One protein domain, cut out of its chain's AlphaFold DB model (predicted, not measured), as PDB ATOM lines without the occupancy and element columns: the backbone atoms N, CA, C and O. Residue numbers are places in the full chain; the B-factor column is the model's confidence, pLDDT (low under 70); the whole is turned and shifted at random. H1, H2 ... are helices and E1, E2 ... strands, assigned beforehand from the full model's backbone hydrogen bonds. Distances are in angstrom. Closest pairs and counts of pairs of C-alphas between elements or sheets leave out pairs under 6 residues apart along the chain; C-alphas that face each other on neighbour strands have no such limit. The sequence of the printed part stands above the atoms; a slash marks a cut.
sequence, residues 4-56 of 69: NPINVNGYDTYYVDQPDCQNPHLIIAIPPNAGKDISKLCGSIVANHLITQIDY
ATOM      1  N   ASN A   4     -20.505 -20.804 -27.706       97.12
ATOM      2  CA  ASN A   4     -19.765 -22.019 -27.395       97.12
ATOM      3  C   ASN A   4     -18.974 -21.845 -26.091       97.12
ATOM      4  O   ASN A   4     -18.323 -20.812 -25.915       97.12
ATOM      5  N   PRO A   5     -19.012 -22.814 -25.160       97.19
ATOM      6  CA  PRO A   5     -18.209 -22.756 -23.945       97.19
ATOM      7  C   PRO A   5     -16.722 -22.946 -24.266       97.19
ATOM      8  O   PRO A   5     -16.357 -23.713 -25.158       97.19
ATOM      9  N   ILE A   6     -15.858 -22.271 -23.514       96.88
ATOM     10  CA  ILE A   6     -14.403 -22.387 -23.636       96.88
ATOM     11  C   ILE A   6     -13.722 -22.091 -22.300       96.88
ATOM     12  O   ILE A   6     -14.186 -21.253 -21.529       96.88
ATOM     13  N   ASN A   7     -12.594 -22.754 -22.042       96.00
ATOM     14  CA  ASN A   7     -11.688 -22.373 -20.965       96.00
ATOM     15  C   ASN A   7     -10.532 -21.553 -21.544       96.00
ATOM     16  O   ASN A   7      -9.819 -22.020 -22.435       96.00
ATOM     17  N   VAL A   8     -10.354 -20.331 -21.047       95.44
ATOM     18  CA  VAL A   8      -9.307 -19.409 -21.495       95.44
ATOM     19  C   VAL A   8      -8.463 -19.010 -20.296       95.44
ATOM     20  O   VAL A   8      -8.957 -18.353 -19.385       95.44
ATOM     21  N   ASN A   9      -7.189 -19.413 -20.288       94.31
ATOM     22  CA  ASN A   9      -6.239 -19.137 -19.203       94.31
ATOM     23  C   ASN A   9      -6.782 -19.485 -17.800       94.31
ATOM     24  O   ASN A   9      -6.502 -18.786 -16.831       94.31
ATOM     25  N   GLY A  10      -7.561 -20.568 -17.688       94.44
ATOM     26  CA  GLY A  10      -8.147 -21.027 -16.425       94.44
ATOM     27  C   GLY A  10      -9.513 -20.424 -16.086       94.44
ATOM     28  O   GLY A  10     -10.084 -20.798 -15.065       94.44
ATOM     29  N   TYR A  11     -10.063 -19.545 -16.930       96.50
ATOM     30  CA  TYR A  11     -11.409 -18.996 -16.762       96.50
ATOM     31  C   TYR A  11     -12.400 -19.690 -17.693       96.50
ATOM     32  O   TYR A  11     -12.246 -19.648 -18.915       96.50
ATOM     33  N   ASP A  12     -13.442 -20.284 -17.113       96.81
ATOM     34  CA  ASP A  12     -14.586 -20.782 -17.876       96.81
ATOM     35  C   ASP A  12     -15.421 -19.600 -18.374       96.81
ATOM     36  O   ASP A  12     -15.857 -18.740 -17.601       96.81
ATOM     37  N   THR A  13     -15.617 -19.541 -19.685       96.25
ATOM     38  CA  THR A  13     -16.355 -18.475 -20.357       96.25
ATOM     39  C   THR A  13     -16.982 -18.996 -21.652       96.25
ATOM     40  O   THR A  13     -17.054 -20.203 -21.891       96.25
ATOM     41  N   TYR A  14     -17.460 -18.083 -22.489       96.75
ATOM     42  CA  TYR A  14     -18.069 -18.375 -23.775       96.75
ATOM     43  C   TYR A  14     -17.415 -17.567 -24.884       96.75
ATOM     44  O   TYR A  14     -16.922 -16.458 -24.654       96.75
ATOM     45  N   TYR A  15     -17.474 -18.107 -26.095       96.88
ATOM     46  CA  TYR A  15     -17.104 -17.393 -27.302       96.88
ATOM     47  C   TYR A  15     -18.151 -17.538 -28.406       96.88
ATOM     48  O   TYR A  15     -18.934 -18.491 -28.432       96.88
ATOM     49  N   VAL A  16     -18.135 -16.586 -29.332       96.31
ATOM     50  CA  VAL A  16     -18.818 -16.664 -30.624       96.31
ATOM     51  C   VAL A  16     -17.759 -16.573 -31.714       96.31
ATOM     52  O   VAL A  16     -16.900 -15.694 -31.661       96.31
ATOM     53  N   ASP A  17     -17.816 -17.476 -32.689       96.69
ATOM     54  CA  ASP A  17     -16.942 -17.442 -33.863       96.69
ATOM     55  C   ASP A  17     -17.538 -16.524 -34.950       96.69
ATOM     56  O   ASP A  17     -18.755 -16.540 -35.182       96.69
ATOM     57  N   GLN A  18     -16.708 -15.698 -35.592       95.38
ATOM     58  CA  GLN A  18     -17.077 -14.788 -36.687       95.38
ATOM     59  C   GLN A  18     -16.175 -15.014 -37.921       95.38
ATOM     60  O   GLN A  18     -15.427 -14.111 -38.308       95.38
ATOM     61  N   PRO A  19     -16.248 -16.186 -38.580       95.19
ATOM     62  CA  PRO A  19     -15.336 -16.537 -39.670       95.19
ATOM     63  C   PRO A  19     -15.597 -15.766 -40.973       95.19
ATOM     64  O   PRO A  19     -14.672 -15.555 -41.749       95.19
ATOM     65  N   ASP A  20     -16.833 -15.314 -41.208       93.00
ATOM     66  CA  ASP A  20     -17.268 -14.716 -42.480       93.00
ATOM     67  C   ASP A  20     -17.213 -13.171 -42.498       93.00
ATOM     68  O   ASP A  20     -17.915 -12.522 -43.278       93.00
ATOM     69  N   CYS A  21     -16.412 -12.546 -41.627       90.56
ATOM     70  CA  CYS A  21     -16.243 -11.088 -41.588       90.56
ATOM     71  C   CYS A  21     -14.889 -10.639 -42.169       90.56
ATOM     72  O   CYS A  21     -14.002 -11.452 -42.409       90.56
ATOM     73  N   GLN A  22     -14.715  -9.331 -42.410       91.38
ATOM     74  CA  GLN A  22     -13.493  -8.790 -43.033       91.38
ATOM     75  C   GLN A  22     -12.213  -9.156 -42.261       91.38
ATOM     76  O   GLN A  22     -11.174  -9.358 -42.880       91.38
ATOM     77  N   ASN A  23     -12.311  -9.256 -40.932       93.56
ATOM     78  CA  ASN A  23     -11.231  -9.663 -40.040       93.56
ATOM     79  C   ASN A  23     -11.747 -10.794 -39.138       93.56
ATOM     80  O   ASN A  23     -12.300 -10.480 -38.081       93.56
ATOM     81  N   PRO A  24     -11.624 -12.070 -39.543       96.44
ATOM     82  CA  PRO A  24     -12.096 -13.209 -38.761       96.44
ATOM     83  C   PRO A  24     -11.594 -13.168 -37.316       96.44
ATOM     84  O   PRO A  24     -10.427 -12.868 -37.052       96.44
ATOM     85  N   HIS A  25     -12.499 -13.388 -36.366       97.56
ATOM     86  CA  HIS A  25     -12.182 -13.287 -34.946       97.56
ATOM     87  C   HIS A  25     -13.155 -14.070 -34.075       97.56
ATOM     88  O   HIS A  25     -14.304 -14.324 -34.434       97.56
ATOM     89  N   LEU A  26     -12.687 -14.392 -32.873       96.81
ATOM     90  CA  LEU A  26     -13.515 -14.879 -31.784       96.81
ATOM     91  C   LEU A  26     -13.942 -13.700 -30.915       96.81
ATOM     92  O   LEU A  26     -13.111 -12.878 -30.524       96.81
ATOM     93  N   ILE A  27     -15.219 -13.652 -30.562       96.62
ATOM     94  CA  ILE A  27     -15.741 -12.750 -29.534       96.62
ATOM     95  C   ILE A  27     -15.804 -13.546 -28.238       96.62
ATOM     96  O   ILE A  27     -16.689 -14.384 -28.080       96.62
ATOM     97  N   ILE A  28     -14.871 -13.313 -27.318       97.12
ATOM     98  CA  ILE A  28     -14.757 -14.055 -26.056       97.12
ATOM     99  C   ILE A  28     -15.267 -13.173 -24.917       97.12
ATOM    100  O   ILE A  28     -14.757 -12.071 -24.707       97.12
ATOM    101  N   ALA A  29     -16.254 -13.641 -24.154       96.56
ATOM    102  CA  ALA A  29     -16.735 -12.908 -22.985       96.56
ATOM    103  C   ALA A  29     -15.658 -12.874 -21.886       96.56
ATOM    104  O   ALA A  29     -14.995 -13.880 -21.629       96.56
ATOM    105  N   ILE A  30     -15.493 -11.732 -21.213       96.81
ATOM    106  CA  ILE A  30     -14.588 -11.587 -20.065       96.81
ATOM    107  C   ILE A  30     -15.404 -11.741 -18.776       96.81
ATOM    108  O   ILE A  30     -16.164 -10.824 -18.434       96.81
ATOM    109  N   PRO A  31     -15.236 -12.840 -18.018       94.69
ATOM    110  CA  PRO A  31     -15.904 -13.016 -16.737       94.69
ATOM    111  C   PRO A  31     -15.600 -11.866 -15.756       94.69
ATOM    112  O   PRO A  31     -14.499 -11.304 -15.771       94.69
ATOM    113  N   PRO A  32     -16.532 -11.498 -14.858       91.75
ATOM    114  CA  PRO A  32     -16.317 -10.410 -13.899       91.75
ATOM    115  C   PRO A  32     -15.124 -10.631 -12.957       91.75
ATOM    116  O   PRO A  32     -14.484  -9.668 -12.544       91.75
ATOM    117  N   ASN A  33     -14.817 -11.890 -12.643       91.81
ATOM    118  CA  ASN A  33     -13.705 -12.303 -11.786       91.81
ATOM    119  C   ASN A  33     -12.365 -12.444 -12.532       91.81
ATOM    120  O   ASN A  33     -11.365 -12.774 -11.898       91.81
ATOM    121  N   ALA A  34     -12.332 -12.222 -13.850       94.06
ATOM    122  CA  ALA A  34     -11.125 -12.408 -14.638       94.06
ATOM    123  C   ALA A  34     -10.101 -11.286 -14.418       94.06
ATOM    124  O   ALA A  34     -10.423 -10.092 -14.478       94.06
ATOM    125  N   GLY A  35      -8.848 -11.686 -14.191       92.56
ATOM    126  CA  GLY A  35      -7.698 -10.790 -14.178       92.56
ATOM    127  C   GLY A  35      -7.251 -10.386 -15.586       92.56
ATOM    128  O   GLY A  35      -7.807 -10.807 -16.596       92.56
ATOM    129  N   LYS A  36      -6.200  -9.559 -15.671       90.56
ATOM    130  CA  LYS A  36      -5.610  -9.134 -16.960       90.56
ATOM    131  C   LYS A  36      -4.956 -10.284 -17.730       90.56
ATOM    132  O   LYS A  36      -4.612 -10.137 -18.893       90.56
ATOM    133  N   ASP A  37      -4.710 -11.407 -17.078       94.31
ATOM    134  CA  ASP A  37      -4.109 -12.597 -17.663       94.31
ATOM    135  C   ASP A  37      -5.034 -13.312 -18.656       94.31
ATOM    136  O   ASP A  37      -4.518 -13.931 -19.584       94.31
ATOM    137  N   ILE A  38      -6.360 -13.148 -18.558       94.31
ATOM    138  CA  ILE A  38      -7.311 -13.712 -19.534       94.31
ATOM    139  C   ILE A  38      -7.049 -13.239 -20.970       94.31
ATOM    140  O   ILE A  38      -7.364 -13.937 -21.924       94.31
ATOM    141  N   SER A  39      -6.416 -12.078 -21.142       93.38
ATOM    142  CA  SER A  39      -6.113 -11.514 -22.455       93.38
ATOM    143  C   SER A  39      -4.767 -11.955 -23.033       93.38
ATOM    144  O   SER A  39      -4.376 -11.498 -24.104       93.38
ATOM    145  N   LYS A  40      -4.003 -12.813 -22.349       95.62
ATOM    146  CA  LYS A  40      -2.731 -13.337 -22.870       95.62
ATOM    147  C   LYS A  40      -2.994 -14.454 -23.886       95.62
ATOM    148  O   LYS A  40      -2.753 -15.616 -23.583       95.62
ATOM    149  N   LEU A  41      -3.541 -14.089 -25.049       96.31
ATOM    150  CA  LEU A  41      -3.988 -15.035 -26.085       96.31
ATOM    151  C   LEU A  41      -3.148 -14.996 -27.360       96.31
ATOM    152  O   LEU A  41      -3.024 -16.022 -28.018       96.31
ATOM    153  N   CYS A  42      -2.543 -13.854 -27.702       96.38
ATOM    154  CA  CYS A  42      -1.661 -13.754 -28.867       96.38
ATOM    155  C   CYS A  42      -0.558 -14.824 -28.819       96.38
ATOM    156  O   CYS A  42       0.126 -14.982 -27.806       96.38
ATOM    157  N   GLY A  43      -0.386 -15.546 -29.925       96.38
ATOM    158  CA  GLY A  43       0.554 -16.660 -30.051       96.38
ATOM    159  C   GLY A  43       0.053 -17.992 -29.484       96.38
ATOM    160  O   GLY A  43       0.798 -18.968 -29.515       96.38
ATOM    161  N   SER A  44      -1.181 -18.055 -28.977       96.00
ATOM    162  CA  SER A  44      -1.807 -19.283 -28.472       96.00
ATOM    163  C   SER A  44      -2.908 -19.776 -29.411       96.00
ATOM    164  O   SER A  44      -3.494 -18.997 -30.165       96.00
ATOM    165  N   ILE A  45      -3.207 -21.075 -29.344       96.75
ATOM    166  CA  ILE A  45      -4.354 -21.668 -30.037       96.75
ATOM    167  C   ILE A  45      -5.576 -21.583 -29.122       96.75
ATOM    168  O   ILE A  45      -5.548 -22.097 -28.004       96.75
ATOM    169  N   VAL A  46      -6.649 -20.956 -29.600       96.50
ATOM    170  CA  VAL A  46      -7.928 -20.802 -28.893       96.50
ATOM    171  C   VAL A  46      -9.044 -21.214 -29.847       96.50
ATOM    172  O   VAL A  46      -9.073 -20.757 -30.982       96.50
ATOM    173  N   ALA A  47      -9.938 -22.108 -29.414       95.25
ATOM    174  CA  ALA A  47     -11.020 -22.647 -30.253       95.25
ATOM    175  C   ALA A  47     -10.556 -23.161 -31.639       95.25
ATOM    176  O   ALA A  47     -11.235 -22.956 -32.636       95.25
ATOM    177  N   ASN A  48      -9.401 -23.839 -31.696       95.88
ATOM    178  CA  ASN A  48      -8.737 -24.323 -32.920       95.88
ATOM    179  C   ASN A  48      -8.166 -23.244 -33.862       95.88
ATOM    180  O   ASN A  48      -7.716 -23.584 -34.954       95.88
ATOM    181  N   HIS A  49      -8.090 -21.985 -33.426       97.00
ATOM    182  CA  HIS A  49      -7.531 -20.877 -34.204       97.00
ATOM    183  C   HIS A  49      -6.265 -20.308 -33.557       97.00
ATOM    184  O   HIS A  49      -6.194 -20.182 -32.333       97.00
ATOM    185  N   LEU A  50      -5.250 -19.965 -34.359       97.56
ATOM    186  CA  LEU A  50      -4.030 -19.309 -33.873       97.56
ATOM    187  C   LEU A  50      -4.283 -17.810 -33.720       97.56
ATOM    188  O   LEU A  50      -4.388 -17.100 -34.712       97.56
ATOM    189  N   ILE A  51      -4.326 -17.316 -32.486       98.19
ATOM    190  CA  ILE A  51      -4.620 -15.904 -32.242       98.19
ATOM    191  C   ILE A  51      -3.388 -15.048 -32.539       98.19
ATOM    192  O   ILE A  51      -2.319 -15.243 -31.952       98.19
ATOM    193  N   THR A  52      -3.543 -14.058 -33.410       97.38
ATOM    194  CA  THR A  52      -2.466 -13.150 -33.835       97.38
ATOM    195  C   THR A  52      -2.591 -11.769 -33.198       97.38
ATOM    196  O   THR A  52      -1.581 -11.152 -32.857       97.38
ATOM    197  N   GLN A  53      -3.816 -11.315 -32.937       97.75
ATOM    198  CA  GLN A  53      -4.102 -10.010 -32.347       97.75
ATOM    199  C   GLN A  53      -5.285 -10.104 -31.383       97.75
ATOM    200  O   GLN A  53      -6.197 -10.907 -31.567       97.75
ATOM    201  N   ILE A  54      -5.283  -9.245 -30.364       97.38
ATOM    202  CA  ILE A  54      -6.435  -9.039 -29.492       97.38
ATOM    203  C   ILE A  54      -6.836  -7.567 -29.449       97.38
ATOM    204  O   ILE A  54      -5.982  -6.681 -29.499       97.38
ATOM    205  N   ASP A  55      -8.131  -7.322 -29.312       96.62
ATOM    206  CA  ASP A  55      -8.706  -6.017 -28.995       96.62
ATOM    207  C   ASP A  55      -9.830  -6.183 -27.960       96.62
ATOM    208  O   ASP A  55     -10.176  -7.308 -27.585       96.62
ATOM    209  N   TYR A  56     -10.394  -5.082 -27.471       95.56
ATOM    210  CA  TYR A  56     -11.429  -5.102 -26.439       95.56
ATOM    211  C   TYR A  56     -12.680  -4.365 -26.880       95.56
ATOM    212  O   TYR A  56     -12.621  -3.267 -27.427       95.56
TER     213      TYR A  56
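This is residues 4 to 56 of the 69 residues of an uncharacterized protein of Clostridium sp. FS41 (UniProt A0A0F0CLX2). What is the picture? A strongly twisted wall of three antiparallel strands, E1 - E2 - E3, has residues 40 to 52 and E4 over one face and short H1 near one end; residues 19 to 24 stick out. What makes it? The 53 printed residues, mostly strand, run E1, E2, E3, H1, E4, with under half in named elements; the whole is compact, radius of gyration of the C-alphas 10.7 A, spanning 31 by 21 by 20 A.

Where is the sheet? E2, residues 11 to 18, is 21.1 A long; E1, residues 4 to 8, begins at C-alpha 4 (-19.765, -22.019, -27.395); E3 is residues 25 to 29. What follows? H1 is residues 36 to 39; E4, residues 53 to 56, ends at C-alpha 56 (-11.429, -5.102, -26.439).

How do strands pair? Hairpins E1 and E2, E2 and E3 form a meander, each strand the antiparallel neighbour of the one before; within hydrogen-bond range are N 6 and O 13, 2.9 A, and N 18 and O 25, 3.0 A. What of H1 and E4? H1, too short for any O i to N i+4 pair, only grazes the sheet with residues 37 to 39; the closest C-alphas of E1 and H1, Val 8 and Ile 38, are 6.3 A apart. E4 pairs with no named strand and is near E3.

How large is it? The farthest C-alphas, Gln 22 and Asn 33, are 31.4 A apart. Is it unbroken? The printed part has no cut; the H1 to E4 link is long, 13 residues, and no printed residue is under 70 in pLDDT.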